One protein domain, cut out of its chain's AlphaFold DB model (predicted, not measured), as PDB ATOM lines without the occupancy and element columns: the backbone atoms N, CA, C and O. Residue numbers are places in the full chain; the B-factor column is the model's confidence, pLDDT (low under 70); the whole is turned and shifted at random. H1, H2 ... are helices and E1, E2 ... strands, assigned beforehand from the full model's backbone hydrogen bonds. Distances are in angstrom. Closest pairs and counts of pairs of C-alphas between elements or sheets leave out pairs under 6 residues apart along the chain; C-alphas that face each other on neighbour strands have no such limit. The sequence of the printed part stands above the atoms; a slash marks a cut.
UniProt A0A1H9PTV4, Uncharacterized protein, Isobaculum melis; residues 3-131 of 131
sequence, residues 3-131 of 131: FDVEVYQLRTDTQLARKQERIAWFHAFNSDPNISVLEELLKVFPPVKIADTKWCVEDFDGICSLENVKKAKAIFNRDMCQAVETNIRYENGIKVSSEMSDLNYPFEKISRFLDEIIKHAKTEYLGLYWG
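Overview. This is residues 3 to 131 of the 131 residues of an uncharacterized protein of Isobaculum melis (UniProt A0A1H9PTV4). A twisted sheet of four strands has the long helix H4 packed along one face, over its edge strand E2, with H2 beside H4, H1 and H3 near the end of H4 where it begins, and a thin hairpin of E4 and E5 far out at one end of the long axis. The 129 printed residues hold four named helices and six named strands in the order E1 E2 H1 E3 H2 H3 E4 E5 H4 E6. The larger sheet runs E2 - E1 - E6 - E3, antiparallel throughout, and the class is mixed, helices and strands. The whole is a rod of 61 by 25 by 21 A, only just loose and close to compact, with a radius of gyration of the C-alphas of 16.9 A.

Along the chain. Find C-alpha 3 at (165.573, 226.804, 121.753); from there E1, residues 3 to 9, runs 20.3 A. E2, residues 21 to 29, covers 24.5 A and bends by 51 degrees at residue 24. Next come H1, residues 34 to 44, 15.5 A, E3, residues 62 to 65, 10.6 A, H2, residues 66 to 75, 14.6 A, and H3, residues 78 to 82. Read on to E4, residues 88 to 91, and E5, residues 94 to 97. H4, residues 104 to 120, starts at (161.598, 212.352, 108.959) and runs 23.8 A. E6, residues 125 to 130, runs 16.7 A to C-alpha 130 at (164.705, 233.726, 119.566).

Arrangement. Start at the sheet, where E1 and E2 form a hairpin with N 5 and O 26 2.8 A apart. E1 and E6 bring N 8 and O 127 to 2.8 A, and E6 and E3 bring N 64 and O 126 to 2.9 A. H4 on one face makes two layers, a helix over a sheet: its height over the sheet is 10.1 A, and it runs along the strands, at 5 degrees to E2 on the local plane. H4 is the hub: it touches H2 at a shallow tilt of 28 degrees, opposite ways, closest at C-alphas 73 and 114, 6.4 A. It touches H1 with residues 106 to 110 alone, closest at C-alphas 34 and 106, 5.4 A, and H3 with residues 104 to 107 alone, closest at C-alphas 78 and 107, 6.1 A. In the hairpin of E4 and E5, N 96 and O 89 are 2.8 A apart; E4 is apart from H4. In H2, H3 and H4 every O i to N i+4 pair is within hydrogen-bond range; in H1, 6 of 7 are.

Size, cuts and confidence. The farthest C-alphas, those of Asp 13 and Asn 92, are 61.7 A apart. The printed part has no cut; its long links are E1 to E2 and H1 to E3. Mean pLDDT of the printed part is 71.8, with 57 residues under 70, among them residues 40 to 58 and 93 to 104.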
ATOM      1  N   PHE A   3     165.491 225.713 122.700       78.81
ATOM      2  CA  PHE A   3     165.573 226.804 121.753       78.81
ATOM      3  C   PHE A   3     164.176 227.060 121.188       78.81
ATOM      4  O   PHE A   3     163.526 226.134 120.683       78.81
ATOM      5  N   ASP A   4     163.728 228.304 121.277       84.12
ATOM      6  CA  ASP A   4     162.432 228.758 120.798       84.12
ATOM      7  C   ASP A   4     162.604 229.804 119.695       84.12
ATOM      8  O   ASP A   4     163.381 230.740 119.834       84.12
ATOM      9  N   VAL A   5     161.849 229.671 118.602       85.88
ATOM     10  CA  VAL A   5     161.727 230.715 117.574       85.88
ATOM     11  C   VAL A   5     160.268 231.058 117.381       85.88
ATOM     12  O   VAL A   5     159.451 230.208 117.026       85.88
ATOM     13  N   GLU A   6     159.939 232.326 117.567       88.75
ATOM     14  CA  GLU A   6     158.614 232.873 117.319       88.75
ATOM     15  C   GLU A   6     158.645 233.822 116.123       88.75
ATOM     16  O   GLU A   6     159.552 234.643 115.975       88.75
ATOM     17  N   VAL A   7     157.626 233.714 115.266       88.38
ATOM     18  CA  VAL A   7     157.489 234.554 114.072       88.38
ATOM     19  C   VAL A   7     156.275 235.450 114.214       88.38
ATOM     20  O   VAL A   7     155.159 234.976 114.438       88.38
ATOM     21  N   TYR A   8     156.494 236.744 114.036       87.25
ATOM     22  CA  TYR A   8     155.496 237.789 114.191       87.25
ATOM     23  C   TYR A   8     155.185 238.457 112.858       87.25
ATOM     24  O   TYR A   8     156.070 238.731 112.043       87.25
ATOM     25  N   GLN A   9     153.906 238.753 112.640       85.19
ATOM     26  CA  GLN A   9     153.493 239.561 111.506       85.19
ATOM     27  C   GLN A   9     153.783 241.038 111.780       85.19
ATOM     28  O   GLN A   9     153.227 241.630 112.708       85.19
ATOM     29  N   LEU A  10     154.578 241.654 110.910       79.19
ATOM     30  CA  LEU A  10     154.932 243.058 111.028       79.19
ATOM     31  C   LEU A  10     154.085 243.911 110.080       79.19
ATOM     32  O   LEU A  10     154.069 243.702 108.865       79.19
ATOM     33  N   ARG A  11     153.350 244.872 110.645       71.38
ATOM     34  CA  ARG A  11     152.469 245.775 109.898       71.38
ATOM     35  C   ARG A  11     153.008 247.203 109.939       71.38
ATOM     36  O   ARG A  11     153.519 247.658 110.957       71.38
ATOM     37  N   THR A  12     152.893 247.908 108.816       61.59
ATOM     38  CA  THR A  12     153.404 249.278 108.639       61.59
ATOM     39  C   THR A  12     152.505 250.349 109.259       61.59
ATOM     40  O   THR A  12     152.929 251.495 109.395       61.59
ATOM     41  N   ASP A  13     151.269 249.994 109.610       58.41
ATOM     42  CA  ASP A  13     150.223 250.877 110.134       58.41
ATOM     43  C   ASP A  13     150.233 250.994 111.666       58.41
ATOM     44  O   ASP A  13     149.696 251.953 112.224       58.41
ATOM     45  N   THR A  14     150.879 250.066 112.370       52.03
ATOM     46  CA  THR A  14     150.974 250.086 113.829       52.03
ATOM     47  C   THR A  14     152.263 250.769 114.286       52.03
ATOM     48  O   THR A  14     153.292 250.124 114.436       52.03
ATOM     49  N   GLN A  15     152.191 252.070 114.601       47.50
ATOM     50  CA  GLN A  15     153.249 252.807 115.330       47.50
ATOM     51  C   GLN A  15     153.553 252.230 116.730       47.50
ATOM     52  O   GLN A  15     154.500 252.647 117.388       47.50
ATOM     53  N   LEU A  16     152.750 251.276 117.205       49.28
ATOM     54  CA  LEU A  16     152.958 250.555 118.451       49.28
ATOM     55  C   LEU A  16     153.309 249.103 118.129       49.28
ATOM     56  O   LEU A  16     152.425 248.301 117.832       49.28
ATOM     57  N   ALA A  17     154.581 248.752 118.300       49.03
ATOM     58  CA  ALA A  17     155.100 247.387 118.221       49.03
ATOM     59  C   ALA A  17     154.414 246.381 119.178       49.03
ATOM     60  O   ALA A  17     154.627 245.180 119.088       49.03
ATOM     61  N   ARG A  18     153.526 246.849 120.067       48.72
ATOM     62  CA  ARG A  18     152.856 246.059 121.112       48.72
ATOM     63  C   ARG A  18     151.659 245.214 120.650       48.72
ATOM     64  O   ARG A  18     151.092 244.502 121.471       48.72
ATOM     65  N   LYS A  19     151.229 245.292 119.384       51.84
ATOM     66  CA  LYS A  19     150.130 244.464 118.836       51.84
ATOM     67  C   LYS A  19     150.574 243.674 117.608       51.84
ATOM     68  O   LYS A  19     149.977 243.791 116.540       51.84
ATOM     69  N   GLN A  20     151.627 242.884 117.757       68.00
ATOM     70  CA  GLN A  20     152.036 241.964 116.707       68.00
ATOM     71  C   GLN A  20     151.416 240.589 116.925       68.00
ATOM     72  O   GLN A  20     151.378 240.071 118.039       68.00
ATOM     73  N   GLU A  21     150.874 240.025 115.853       78.31
ATOM     74  CA  GLU A  21     150.245 238.709 115.855       78.31
ATOM     75  C   GLU A  21     151.336 237.659 115.620       78.31
ATOM     76  O   GLU A  21     151.991 237.683 114.574       78.31
ATOM     77  N   ARG A  22     151.560 236.763 116.592       87.56
ATOM     78  CA  ARG A  22     152.425 235.591 116.402       87.56
ATOM     79  C   ARG A  22     151.745 234.642 115.420       87.56
ATOM     80  O   ARG A  22     150.609 234.234 115.655       87.56
ATOM     81  N   ILE A  23     152.440 234.282 114.348       90.25
ATOM     82  CA  ILE A  23     151.894 233.467 113.255       90.25
ATOM     83  C   ILE A  23     152.503 232.067 113.167       90.25
ATOM     84  O   ILE A  23     151.899 231.196 112.549       90.25
ATOM     85  N   ALA A  24     153.670 231.847 113.775       90.38
ATOM     86  CA  ALA A  24     154.307 230.539 113.869       90.38
ATOM     87  C   ALA A  24     155.209 230.470 115.107       90.38
ATOM     88  O   ALA A  24     155.688 231.499 115.595       90.38
ATOM     89  N   TRP A  25     155.439 229.256 115.600       89.12
ATOM     90  CA  TRP A  25     156.358 228.981 116.703       89.12
ATOM     91  C   TRP A  25     157.075 227.653 116.473       89.12
ATOM     92  O   TRP A  25     156.472 226.669 116.044       89.12
ATOM     93  N   PHE A  26     158.363 227.632 116.777       85.50
ATOM     94  CA  PHE A  26     159.206 226.457 116.737       85.50
ATOM     95  C   PHE A  26     159.864 226.265 118.096       85.50
ATOM     96  O   PHE A  26     160.481 227.191 118.608       85.50
ATOM     97  N   HIS A  27     159.777 225.052 118.633       82.94
ATOM     98  CA  HIS A  27     160.456 224.659 119.863       82.94
ATOM     99  C   HIS A  27     161.329 223.439 119.619       82.94
ATOM    100  O   HIS A  27     160.852 222.436 119.079       82.94
ATOM    101  N   ALA A  28     162.573 223.471 120.077       76.81
ATOM    102  CA  ALA A  28     163.474 222.328 120.079       76.81
ATOM    103  C   ALA A  28     164.202 222.224 121.424       76.81
ATOM    104  O   ALA A  28     164.527 223.226 122.047       76.81
ATOM    105  N   PHE A  29     164.478 221.011 121.895       70.69
ATOM    106  CA  PHE A  29     165.336 220.840 123.072       70.69
ATOM    107  C   PHE A  29     166.808 221.033 122.676       70.69
ATOM    108  O   PHE A  29     167.168 220.739 121.547       70.69
ATOM    109  N   ASN A  30     167.697 221.450 123.586       67.75
ATOM    110  CA  ASN A  30     169.119 221.663 123.241       67.75
ATOM    111  C   ASN A  30     169.850 220.405 122.732       67.75
ATOM    112  O   ASN A  30     170.886 220.507 122.086       67.75
ATOM    113  N   SER A  31     169.327 219.216 123.036       64.81
ATOM    114  CA  SER A  31     169.819 217.934 122.518       64.81
ATOM    115  C   SER A  31     169.172 217.528 121.189       64.81
ATOM    116  O   SER A  31     169.422 216.427 120.704       64.81
ATOM    117  N   ASP A  32     168.273 218.353 120.658       68.00
ATOM    118  CA  ASP A  32     167.477 218.065 119.477       68.00
ATOM    119  C   ASP A  32     168.227 218.551 118.219       68.00
ATOM    120  O   ASP A  32     168.501 219.746 118.082       68.00
ATOM    121  N   PRO A  33     168.544 217.656 117.272       66.75
ATOM    122  CA  PRO A  33     169.249 217.993 116.027       66.75
ATOM    123  C   PRO A  33     168.485 218.986 115.147       66.75
ATOM    124  O   PRO A  33     169.065 219.621 114.269       66.75
ATOM    125  N   ASN A  34     167.198 219.172 115.439       68.44
ATOM    126  CA  ASN A  34     166.369 220.257 114.942       68.44
ATOM    127  C   ASN A  34     167.015 221.644 115.045       68.44
ATOM    128  O   ASN A  34     166.780 222.465 114.162       68.44
ATOM    129  N   ILE A  35     167.821 221.907 116.080       69.00
ATOM    130  CA  ILE A  35     168.486 223.205 116.253       69.00
ATOM    131  C   ILE A  35     169.507 223.427 115.142       69.00
ATOM    132  O   ILE A  35     169.401 224.408 114.418       69.00
ATOM    133  N   SER A  36     170.443 222.501 114.931       70.88
ATOM    134  CA  SER A  36     171.486 222.704 113.922       70.88
ATOM    135  C   SER A  36     170.965 222.601 112.480       70.88
ATOM    136  O   SER A  36     171.491 223.271 111.598       70.88
ATOM    137  N   VAL A  37     169.872 221.866 112.222       71.81
ATOM    138  CA  VAL A  37     169.185 221.928 110.911       71.81
ATOM    139  C   VAL A  37     168.526 223.288 110.702       71.81
ATOM    140  O   VAL A  37     168.590 223.845 109.605       71.81
ATOM    141  N   LEU A  38     167.923 223.855 111.748       71.44
ATOM    142  CA  LEU A  38     167.354 225.193 111.682       71.44
ATOM    143  C   LEU A  38     168.444 226.265 111.523       71.44
ATOM    144  O   LEU A  38     168.265 227.170 110.719       71.44
ATOM    145  N   GLU A  39     169.594 226.144 112.188       71.88
ATOM    146  CA  GLU A  39     170.749 227.035 111.993       71.88
ATOM    147  C   GLU A  39     171.274 227.006 110.550       71.88
ATOM    148  O   GLU A  39     171.521 228.062 109.966       71.88
ATOM    149  N   GLU A  40     171.399 225.825 109.933       68.56
ATOM    150  CA  GLU A  40     171.755 225.716 108.510       68.56
ATOM    151  C   GLU A  40     170.692 226.359 107.607       68.56
ATOM    152  O   GLU A  40     171.021 227.071 106.654       68.56
ATOM    153  N   LEU A  41     169.407 226.190 107.932       68.44
ATOM    154  CA  LEU A  41     168.321 226.855 107.213       68.44
ATOM    155  C   LEU A  41     168.396 228.385 107.356       68.44
ATOM    156  O   LEU A  41     168.142 229.114 106.400       68.44
ATOM    157  N   LEU A  42     168.792 228.895 108.520       67.25
ATOM    158  CA  LEU A  42     168.961 230.327 108.771       67.25
ATOM    159  C   LEU A  42     170.162 230.926 108.030       67.25
ATOM    160  O   LEU A  42     170.170 232.126 107.769       67.25
ATOM    161  N   LYS A  43     171.144 230.123 107.599       65.25
ATOM    162  CA  LYS A  43     172.187 230.592 106.664       65.25
ATOM    163  C   LYS A  43     171.631 230.843 105.262       65.25
ATOM    164  O   LYS A  43     172.103 231.739 104.566       65.25
ATOM    165  N   VAL A  44     170.621 230.076 104.851       58.91
ATOM    166  CA  VAL A  44     169.859 230.295 103.606       58.91
ATOM    167  C   VAL A  44     168.870 231.451 103.769       58.91
ATOM    168  O   VAL A  44     168.583 232.184 102.821       58.91
ATOM    169  N   PHE A  45     168.358 231.619 104.984       61.50
ATOM    170  CA  PHE A  45     167.364 232.606 105.367       61.50
ATOM    171  C   PHE A  45     167.938 233.593 106.397       61.50
ATOM    172  O   PHE A  45     167.476 233.623 107.541       61.50
ATOM    173  N   PRO A  46     168.967 234.388 106.038       59.47
ATOM    174  CA  PRO A  46     169.604 235.249 107.014       59.47
ATOM    175  C   PRO A  46     168.602 236.307 107.486       59.47
ATOM    176  O   PRO A  46     167.909 236.909 106.652       59.47
ATOM    177  N   PRO A  47     168.520 236.573 108.799       63.16
ATOM    178  CA  PRO A  47     167.797 237.733 109.280       63.16
ATOM    179  C   PRO A  47     168.402 238.984 108.637       63.16
ATOM    180  O   PRO A  47     169.590 239.279 108.770       63.16
ATOM    181  N   VAL A  48     167.575 239.727 107.911       58.75
ATOM    182  CA  VAL A  48     167.927 241.024 107.355       58.75
ATOM    183  C   VAL A  48     167.591 242.060 108.418       58.75
ATOM    184  O   VAL A  48     166.429 242.410 108.614       58.75
ATOM    185  N   LYS A  49     168.600 242.592 109.112       55.22
ATOM    186  CA  LYS A  49     168.419 243.863 109.827       55.22
ATOM    187  C   LYS A  49     168.323 244.965 108.776       55.22
ATOM    188  O   LYS A  49     169.339 245.450 108.285       55.22
ATOM    189  N   ILE A  50     167.102 245.305 108.363       53.91
ATOM    190  CA  ILE A  50     166.883 246.373 107.387       53.91
ATOM    191  C   ILE A  50     167.029 247.702 108.129       53.91
ATOM    192  O   ILE A  50     166.178 248.066 108.930       53.91
ATOM    193  N   ALA A  51     168.123 248.418 107.870       45.16
ATOM    194  CA  ALA A  51     168.457 249.689 108.521       45.16
ATOM    195  C   ALA A  51     167.526 250.866 108.141       45.16
ATOM    196  O   ALA A  51     167.751 251.983 108.594       45.16
ATOM    197  N   ASP A  52     166.503 250.627 107.315       48.66
ATOM    198  CA  ASP A  52     165.650 251.664 106.714       48.66
ATOM    199  C   ASP A  52     164.147 251.317 106.748       48.66
ATOM    200  O   ASP A  52     163.309 251.949 106.103       48.66
ATOM    201  N   THR A  53     163.753 250.279 107.490       52.22
ATOM    202  CA  THR A  53     162.331 250.000 107.691       52.22
ATOM    203  C   THR A  53     161.801 250.884 108.815       52.22
ATOM    204  O   THR A  53     162.432 251.053 109.852       52.22
ATOM    205  N   LYS A  54     160.595 251.442 108.638       56.12
ATOM    206  CA  LYS A  54     159.803 252.193 109.648       56.12
ATOM    207  C   LYS A  54     159.438 251.364 110.904       56.12
ATOM    208  O   LYS A  54     158.399 251.583 111.520       56.12
ATOM    209  N   TRP A  55     160.176 250.295 111.156       58.22
ATOM    210  CA  TRP A  55     159.823 249.145 111.960       58.22
ATOM    211  C   TRP A  55     160.766 249.180 113.160       58.22
ATOM    212  O   TRP A  55     161.966 249.370 112.978       58.22
ATOM    213  N   CYS A  56     160.249 249.054 114.385       58.00
ATOM    214  CA  CYS A  56     161.104 248.966 115.573       58.00
ATOM    215  C   CYS A  56     161.874 247.643 115.541       58.00
ATOM    216  O   CYS A  56     161.405 246.613 116.012       58.00
ATOM    217  N   VAL A  57     163.060 247.685 114.936       57.84
ATOM    218  CA  VAL A  57     164.000 246.562 114.819       57.84
ATOM    219  C   VAL A  57     164.560 246.145 116.186       57.84
ATOM    220  O   VAL A  57     165.158 245.086 116.294       57.84
ATOM    221  N   GLU A  58     164.387 246.974 117.221       64.94
ATOM    222  CA  GLU A  58     164.861 246.715 118.588       64.94
ATOM    223  C   GLU A  58     164.024 245.659 119.331       64.94
ATOM    224  O   GLU A  58     164.514 245.078 120.293       64.94
ATOM    225  N   ASP A  59     162.802 245.370 118.868       72.38
ATOM    226  CA  ASP A  59     161.904 244.383 119.490       72.38
ATOM    227  C   ASP A  59     162.116 242.944 118.966       72.38
ATOM    228  O   ASP A  59     161.490 242.008 119.462       72.38
ATOM    229  N   PHE A  60     162.981 242.752 117.957       76.75
ATOM    230  CA  PHE A  60     163.244 241.457 117.314       76.75
ATOM    231  C   PHE A  60     164.737 241.194 117.201       76.75
ATOM    232  O   PHE A  60     165.514 242.089 116.865       76.75
ATOM    233  N   ASP A  61     165.145 239.936 117.341       77.44
ATOM    234  CA  ASP A  61     166.533 239.570 117.057       77.44
ATOM    235  C   ASP A  61     166.813 239.585 115.539       77.44
ATOM    236  O   ASP A  61     167.955 239.784 115.111       77.44
ATOM    237  N   GLY A  62     165.769 239.445 114.708       79.69
ATOM    238  CA  GLY A  62     165.869 239.555 113.253       79.69
ATOM    239  C   GLY A  62     164.561 239.901 112.539       79.69
ATOM    240  O   GLY A  62     163.470 239.680 113.051       79.69
ATOM    241  N   ILE A  63     164.673 240.418 111.314       80.62
ATOM    242  CA  ILE A  63     163.548 240.609 110.386       80.62
ATOM    243  C   ILE A  63     163.831 239.800 109.125       80.62
ATOM    244  O   ILE A  63     164.977 239.645 108.717       80.62
ATOM    245  N   CYS A  64     162.800 239.275 108.483       82.00
ATOM    246  CA  CYS A  64     162.943 238.525 107.245       82.00
ATOM    247  C   CYS A  64     161.757 238.762 106.305       82.00
ATOM    248  O   CYS A  64     160.712 239.252 106.730       82.00
ATOM    249  N   SER A  65     161.909 238.447 105.016       84.69
ATOM    250  CA  SER A  65     160.824 238.578 104.037       84.69
ATOM    251  C   SER A  65     160.114 237.247 103.797       84.69
ATOM    252  O   SER A  65     160.737 236.183 103.774       84.69
ATOM    253  N   LEU A  66     158.807 237.299 103.536       86.38
ATOM    254  CA  LEU A  66     158.010 236.136 103.148       86.38
ATOM    255  C   LEU A  66     158.537 235.485 101.857       86.38
ATOM    256  O   LEU A  66     158.454 234.268 101.694       86.38
ATOM    257  N   GLU A  67     159.099 236.274 100.937       87.25
ATOM    258  CA  GLU A  67     159.738 235.747  99.726       87.25
ATOM    259  C   GLU A  67     160.918 234.832 100.071       87.25
ATOM    260  O   GLU A  67     161.027 233.729  99.531       87.25
ATOM    261  N   ASN A  68     161.763 235.248 101.013       84.25
ATOM    262  CA  ASN A  68     162.885 234.437 101.456       84.25
ATOM    263  C   ASN A  68     162.392 233.135 102.130       84.25
ATOM    264  O   ASN A  68     163.024 232.098 101.943       84.25
ATOM    265  N   VAL A  69     161.240 233.140 102.829       88.00
ATOM    266  CA  VAL A  69     160.686 231.935 103.488       88.00
ATOM    267  C   VAL A  69     160.274 230.935 102.421       88.00
ATOM    268  O   VAL A  69     160.595 229.753 102.504       88.00
ATOM    269  N   LYS A  70     159.600 231.420 101.373       89.81
ATOM    270  CA  LYS A  70     159.192 230.601 100.227       89.81
ATOM    271  C   LYS A  70     160.401 230.011  99.500       89.81
ATOM    272  O   LYS A  70     160.361 228.837  99.141       89.81
ATOM    273  N   LYS A  71     161.479 230.784  99.320       86.62
ATOM    274  CA  LYS A  71     162.740 230.283  98.745       86.62
ATOM    275  C   LYS A  71     163.369 229.201  99.621       86.62
ATOM    276  O   LYS A  71     163.677 228.132  99.107       86.62
ATOM    277  N   ALA A  72     163.495 229.446 100.926       85.81
ATOM    278  CA  ALA A  72     164.028 228.472 101.876       85.81
ATOM    279  C   ALA A  72     163.206 227.175 101.861       85.81
ATOM    280  O   ALA A  72     163.766 226.092 101.734       85.81
ATOM    281  N   LYS A  73     161.872 227.279 101.877       88.62
ATOM    282  CA  LYS A  73     160.965 226.130 101.773       88.62
ATOM    283  C   LYS A  73     161.139 225.346 100.472       88.62
ATOM    284  O   LYS A  73     161.091 224.122 100.505       88.62
ATOM    285  N   ALA A  74     161.314 226.030  99.344       88.44
ATOM    286  CA  ALA A  74     161.457 225.382  98.043       88.44
ATOM    287  C   ALA A  74     162.754 224.569  97.921       88.44
ATOM    288  O   ALA A  74     162.780 223.579  97.193       88.44
ATOM    289  N   ILE A  75     163.816 224.981  98.618       85.06
ATOM    290  CA  ILE A  75     165.094 224.263  98.601       85.06
ATOM    291  C   ILE A  75     165.250 223.273  99.759       85.06
ATOM    292  O   ILE A  75     166.062 222.357  99.657       85.06
ATOM    293  N   PHE A  76     164.479 223.436 100.840       84.69
ATOM    294  CA  PHE A  76     164.543 222.566 102.006       84.69
ATOM    295  C   PHE A  76     164.120 221.140 101.650       84.69
ATOM    296  O   PHE A  76     162.985 220.876 101.252       84.69
ATOM    297  N   ASN A  77     165.051 220.207 101.811       83.00
ATOM    298  CA  ASN A  77     164.868 218.801 101.489       83.00
ATOM    299  C   ASN A  77     165.481 217.910 102.583       83.00
ATOM    300  O   ASN A  77     166.123 218.388 103.520       83.00
ATOM    301  N   ARG A  78     165.257 216.596 102.477       73.19
ATOM    302  CA  ARG A  78     165.764 215.622 103.456       73.19
ATOM    303  C   ARG A  78     167.293 215.552 103.491       73.19
ATOM    304  O   ARG A  78     167.846 215.326 104.561       73.19
ATOM    305  N   ASP A  79     167.966 215.813 102.375       72.12
ATOM    306  CA  ASP A  79     169.430 215.766 102.285       72.12
ATOM    307  C   ASP A  79     170.076 216.890 103.115       72.12
ATOM    308  O   ASP A  79     171.123 216.698 103.730       72.12
ATOM    309  N   MET A  80     169.411 218.044 103.244       73.50
ATOM    310  CA  MET A  80     169.838 219.103 104.170       73.50
ATOM    311  C   MET A  80     169.788 218.659 105.642       73.50
ATOM    312  O   MET A  80     170.575 219.144 106.450       73.50
ATOM    313  N   CYS A  81     168.905 217.720 105.996       70.88
ATOM    314  CA  CYS A  81     168.842 217.161 107.349       70.88
ATOM    315  C   CYS A  81     169.990 216.165 107.609       70.88
ATOM    316  O   CYS A  81     170.481 216.089 108.732       70.88
ATOM    317  N   GLN A  82     170.462 215.459 106.573       64.25
ATOM    318  CA  GLN A  82     171.609 214.535 106.646       64.25
ATOM    319  C   GLN A  82     172.940 215.263 106.872       64.25
ATOM    320  O   GLN A  82     173.825 214.760 107.560       64.25
ATOM    321  N   ALA A  83     173.101 216.473 106.328       57.72
ATOM    322  CA  ALA A  83     174.339 217.246 106.475       57.72
ATOM    323  C   ALA A  83     174.649 217.629 107.939       57.72
ATOM    324  O   ALA A  83     175.811 217.804 108.303       57.72
ATOM    325  N   VAL A  84     173.622 217.702 108.789       60.25
ATOM    326  CA  VAL A  84     173.733 218.023 110.222       60.25
ATOM    327  C   VAL A  84     174.008 216.778 111.080       60.25
ATOM    328  O   VAL A  84     174.373 216.876 112.249       60.25
ATOM    329  N   GLU A  85     173.914 215.589 110.489       53.41
ATOM    330  CA  GLU A  85     173.955 214.296 111.175       53.41
ATOM    331  C   GLU A  85     175.361 213.876 111.643       53.41
ATOM    332  O   GLU A  85     175.525 212.909 112.388       53.41
ATOM    333  N   THR A  86     176.421 214.602 111.269       50.16
ATOM    334  CA  THR A  86     177.789 214.131 111.535       50.16
ATOM    335  C   THR A  86     178.346 214.612 112.880       50.16
ATOM    336  O   THR A  86     179.386 215.263 112.938       50.16
ATOM    337  N   ASN A  87     177.722 214.219 113.994       47.16
ATOM    338  CA  ASN A  87     178.438 214.173 115.273       47.16
ATOM    339  C   ASN A  87     179.387 212.965 115.252       47.16
ATOM    340  O   ASN A  87     179.032 211.847 115.626       47.16
ATOM    341  N   ILE A  88     180.607 213.179 114.753       44.75
ATOM    342  CA  ILE A  88     181.688 212.191 114.799       44.75
ATOM    343  C   ILE A  88     182.100 212.028 116.267       44.75
ATOM    344  O   ILE A  88     182.877 212.833 116.777       44.75
ATOM    345  N   ARG A  89     181.614 210.987 116.955       48.66
ATOM    346  CA  ARG A  89     182.204 210.569 118.235       48.66
ATOM    347  C   ARG A  89     183.236 209.477 117.977       48.66
ATOM    348  O   ARG A  89     183.031 208.606 117.134       48.66
ATOM    349  N   TYR A  90     184.345 209.516 118.704       47.50
ATOM    350  CA  TYR A  90     185.326 208.435 118.703       47.50
ATOM    351  C   TYR A  90     185.146 207.620 119.982       47.50
ATOM    352  O   TYR A  90     185.384 208.132 121.072       47.50
ATOM    353  N   GLU A  91     184.745 206.357 119.857       59.84
ATOM    354  CA  GLU A  91     184.780 205.400 120.967       59.84
ATOM    355  C   GLU A  91     185.952 204.451 120.728       59.84
ATOM    356  O   GLU A  91     186.012 203.772 119.706       59.84
ATOM    357  N   ASN A  92     186.926 204.436 121.641       70.06
ATOM    358  CA  ASN A  92     188.122 203.585 121.550       70.06
ATOM    359  C   ASN A  92     188.898 203.713 120.219       70.06
ATOM    360  O   ASN A  92     189.420 202.731 119.698       70.06
ATOM    361  N   GLY A  93     188.964 204.922 119.648       60.56
ATOM    362  CA  GLY A  93     189.644 205.182 118.371       60.56
ATOM    363  C   GLY A  93     188.846 204.776 117.126       60.56
ATOM    364  O   GLY A  93     189.302 205.005 116.008       60.56
ATOM    365  N   ILE A  94     187.639 204.235 117.300       60.38
ATOM    366  CA  ILE A  94     186.714 203.908 116.218       60.38
ATOM    367  C   ILE A  94     185.757 205.084 116.046       60.38
ATOM    368  O   ILE A  94     185.146 205.548 117.009       60.38
ATOM    369  N   LYS A  95     185.627 205.574 114.809       53.06
ATOM    370  CA  LYS A  95     184.581 206.533 114.449       53.06
ATOM    371  C   LYS A  95     183.229 205.845 114.630       53.06
ATOM    372  O   LYS A  95     182.916 204.917 113.892       53.06
ATOM    373  N   VAL A  96     182.443 206.314 115.588       49.06
ATOM    374  CA  VAL A  96     181.061 205.887 115.792       49.06
ATOM    375  C   VAL A  96     180.175 207.020 115.284       49.06
ATOM    376  O   VAL A  96     180.112 208.092 115.883       49.06
ATOM    377  N   SER A  97     179.540 206.821 114.131       47.34
ATOM    378  CA  SER A  97     178.443 207.680 113.689       47.34
ATOM    379  C   SER A  97     177.206 207.307 114.497       47.34
ATOM    380  O   SER A  97     176.748 206.168 114.460       47.34
ATOM    381  N   SER A  98     176.677 208.257 115.263       46.09
ATOM    382  CA  SER A  98     175.321 208.141 115.792       46.09
ATOM    383  C   SER A  98     174.371 208.526 114.663       46.09
ATOM    384  O   SER A  98     173.993 209.688 114.567       46.09
ATOM    385  N   GLU A  99     174.041 207.578 113.788       48.75
ATOM    386  CA  GLU A  99     172.987 207.776 112.789       48.75
ATOM    387  C   GLU A  99     171.675 208.053 113.528       48.75
ATOM    388  O   GLU A  99     171.226 207.258 114.363       48.75
ATOM    389  N   MET A 100     171.059 209.198 113.248       52.94
ATOM    390  CA  MET A 100     169.653 209.349 113.554       52.94
ATOM    391  C   MET A 100     168.908 208.501 112.542       52.94
ATOM    392  O   MET A 100     168.700 208.899 111.403       52.94
ATOM    393  N   SER A 101     168.440 207.336 112.971       52.22
ATOM    394  CA  SER A 101     167.718 206.426 112.084       52.22
ATOM    395  C   SER A 101     166.430 207.022 111.487       52.22
ATOM    396  O   SER A 101     165.863 206.424 110.576       52.22
ATOM    397  N   ASP A 102     165.948 208.173 111.982       62.66
ATOM    398  CA  ASP A 102     164.739 208.824 111.480       62.66
ATOM    399  C   ASP A 102     164.875 210.350 111.313       62.66
ATOM    400  O   ASP A 102     164.526 211.150 112.185       62.66
ATOM    401  N   LEU A 103     165.338 210.758 110.132       66.94
ATOM    402  CA  LEU A 103     165.372 212.157 109.694       66.94
ATOM    403  C   LEU A 103     163.993 212.705 109.296       66.94
ATOM    404  O   LEU A 103     163.872 213.898 108.998       66.94
ATOM    405  N   ASN A 104     162.941 211.875 109.284       69.56
ATOM    406  CA  ASN A 104     161.598 212.352 108.959       69.56
ATOM    407  C   ASN A 104     161.099 213.320 110.027       69.56
ATOM    408  O   ASN A 104     160.465 214.312 109.679       69.56
ATOM    409  N   TYR A 105     161.420 213.082 111.303       73.94
ATOM    410  CA  TYR A 105     160.969 213.956 112.384       73.94
ATOM    411  C   TYR A 105     161.514 215.394 112.248       73.94
ATOM    412  O   TYR A 105     160.695 216.319 112.219       73.94
ATOM    413  N   PRO A 106     162.834 215.627 112.069       77.00
ATOM    414  CA  PRO A 106     163.345 216.972 111.817       77.00
ATOM    415  C   PRO A 106     162.822 217.620 110.543       77.00
ATOM    416  O   PRO A 106     162.391 218.778 110.556       77.00
ATOM    417  N   PHE A 107     162.801 216.852 109.452       82.62
ATOM    418  CA  PHE A 107     162.298 217.332 108.175       82.62
ATOM    419  C   PHE A 107     160.839 217.788 108.287       82.62
ATOM    420  O   PHE A 107     160.509 218.908 107.907       82.62
ATOM    421  N   GLU A 108     159.958 216.960 108.849       84.31
ATOM    422  CA  GLU A 108     158.545 217.295 109.008       84.31
ATOM    423  C   GLU A 108     158.337 218.501 109.916       84.31
ATOM    424  O   GLU A 108     157.512 219.358 109.603       84.31
ATOM    425  N   LYS A 109     159.073 218.589 111.024       85.44
ATOM    426  CA  LYS A 109     158.910 219.669 111.997       85.44
ATOM    427  C   LYS A 109     159.281 221.027 111.405       85.44
ATOM    428  O   LYS A 109     158.487 221.963 111.488       85.44
ATOM    429  N   ILE A 110     160.438 221.125 110.749       86.19
ATOM    430  CA  ILE A 110     160.885 222.362 110.089       86.19
ATOM    431  C   ILE A 110     159.996 222.673 108.883       86.19
ATOM    432  O   ILE A 110     159.577 223.812 108.689       86.19
ATOM    433  N   SER A 111     159.631 221.652 108.104       88.25
ATOM    434  CA  SER A 111     158.714 221.795 106.974       88.25
ATOM    435  C   SER A 111     157.366 222.384 107.404       88.25
ATOM    436  O   SER A 111     156.901 223.324 106.761       88.25
ATOM    437  N   ARG A 112     156.773 221.875 108.495       90.00
ATOM    438  CA  ARG A 112     155.514 222.383 109.070       90.00
ATOM    439  C   ARG A 112     155.653 223.817 109.564       90.00
ATOM    440  O   ARG A 112     154.774 224.622 109.283       90.00
ATOM    441  N   PHE A 113     156.754 224.147 110.238       90.88
ATOM    442  CA  PHE A 113     157.018 225.512 110.695       90.88
ATOM    443  C   PHE A 113     157.049 226.511 109.526       90.88
ATOM    444  O   PHE A 113     156.372 227.537 109.564       90.88
ATOM    445  N   LEU A 114     157.753 226.183 108.437       90.94
ATOM    446  CA  LEU A 114     157.774 227.013 107.227       90.94
ATOM    447  C   LEU A 114     156.394 227.115 106.560       90.94
ATOM    448  O   LEU A 114     156.009 228.192 106.101       90.94
ATOM    449  N   ASP A 115     155.637 226.015 106.525       93.31
ATOM    450  CA  ASP A 115     154.282 225.998 105.967       93.31
ATOM    451  C   ASP A 115     153.316 226.868 106.784       93.31
ATOM    452  O   ASP A 115     152.494 227.577 106.201       93.31
ATOM    453  N   GLU A 116     153.428 226.875 108.116       93.44
ATOM    454  CA  GLU A 116     152.641 227.750 108.992       93.44
ATOM    455  C   GLU A 116     152.917 229.226 108.707       93.44
ATOM    456  O   GLU A 116     151.972 229.994 108.507       93.44
ATOM    457  N   ILE A 117     154.190 229.616 108.590       91.31
ATOM    458  CA  ILE A 117     154.559 230.990 108.235       91.31
ATOM    459  C   ILE A 117     153.928 231.378 106.895       91.31
ATOM    460  O   ILE A 117     153.263 232.409 106.803       91.31
ATOM    461  N   ILE A 118     154.086 230.547 105.857       92.88
ATOM    462  CA  ILE A 118     153.565 230.836 104.510       92.88
ATOM    463  C   ILE A 118     152.036 230.931 104.508       92.88
ATOM    464  O   ILE A 118     151.474 231.777 103.811       92.88
ATOM    465  N   LYS A 119     151.362 230.075 105.279       94.44
ATOM    466  CA  LYS A 119     149.902 230.040 105.380       94.44
ATOM    467  C   LYS A 119     149.335 231.264 106.100       94.44
ATOM    468  O   LYS A 119     148.257 231.731 105.735       94.44
ATOM    469  N   HIS A 120     150.019 231.746 107.135       90.25
ATOM    470  CA  HIS A 120     149.486 232.766 108.038       90.25
ATOM    471  C   HIS A 120     150.022 234.181 107.779       90.25
ATOM    472  O   HIS A 120     149.354 235.147 108.150       90.25
ATOM    473  N   ALA A 121     151.164 234.335 107.102       87.00
ATOM    474  CA  ALA A 121     151.734 235.638 106.777       87.00
ATOM    475  C   ALA A 121     150.844 236.442 105.813       87.00
ATOM    476  O   ALA A 121     150.603 236.043 104.673       87.00
ATOM    477  N   LYS A 122     150.401 237.626 106.255       86.00
ATOM    478  CA  LYS A 122     149.640 238.593 105.434       86.00
ATOM    479  C   LYS A 122     150.448 239.840 105.064       86.00
ATOM    480  O   LYS A 122     149.886 240.800 104.544       86.00
ATOM    481  N   THR A 123     151.740 239.857 105.377       82.25
ATOM    482  CA  THR A 123     152.652 240.986 105.148       82.25
ATOM    483  C   THR A 123     153.908 240.519 104.431       82.25
ATOM    484  O   THR A 123     154.233 239.333 104.423       82.25
ATOM    485  N   GLU A 124     154.607 241.466 103.811       83.06
ATOM    486  CA  GLU A 124     155.846 241.191 103.079       83.06
ATOM    487  C   GLU A 124     156.990 240.773 104.006       83.06
ATOM    488  O   GLU A 124     157.781 239.903 103.650       83.06
ATOM    489  N   TYR A 125     157.050 241.350 105.203       83.19
ATOM    490  CA  TYR A 125     158.124 241.115 106.159       83.19
ATOM    491  C   TYR A 125     157.571 240.648 107.510       83.19
ATOM    492  O   TYR A 125     156.412 240.907 107.862       83.19
ATOM    493  N   LEU A 126     158.433 239.951 108.245       85.25
ATOM    494  CA  LEU A 126     158.143 239.195 109.457       85.25
ATOM    495  C   LEU A 126     159.231 239.451 110.501       85.25
ATOM    496  O   LEU A 126     160.402 239.600 110.151       85.25
ATOM    497  N   GLY A 127     158.838 239.502 111.769       84.75
ATOM    498  CA  GLY A 127     159.748 239.625 112.906       84.75
ATOM    499  C   GLY A 127     160.084 238.252 113.456       84.75
ATOM    500  O   GLY A 127     159.205 237.395 113.530       84.75
ATOM    501  N   LEU A 128     161.343 238.041 113.822       85.00
ATOM    502  CA  LEU A 128     161.849 236.804 114.405       85.00
ATOM    503  C   LEU A 128     162.354 237.087 115.818       85.00
ATOM    504  O   LEU A 128     163.214 237.951 115.998       85.00
ATOM    505  N   TYR A 129     161.839 236.338 116.787       83.94
ATOM    506  CA  TYR A 129     162.276 236.367 118.182       83.94
ATOM    507  C   TYR A 129     162.793 234.984 118.602       83.94
ATOM    508  O   TYR A 129     162.167 233.981 118.254       83.94
ATOM    509  N   TRP A 130     163.925 234.936 119.306       80.00
ATOM    510  CA  TRP A 130     164.705 233.726 119.566       80.00
ATOM    511  C   TRP A 130     164.983 233.640 121.073       80.00
ATOM    512  O   TRP A 130     165.488 234.595 121.663       80.00
ATOM    513  N   GLY A 131     164.632 232.519 121.706       67.50
ATOM    514  CA  GLY A 131     164.713 232.306 123.159       67.50
ATOM    515  C   GLY A 131     165.432 231.030 123.554       67.50
ATOM    516  O   GLY A 131     165.376 230.055 122.770       67.50
TER     517      GLY A 131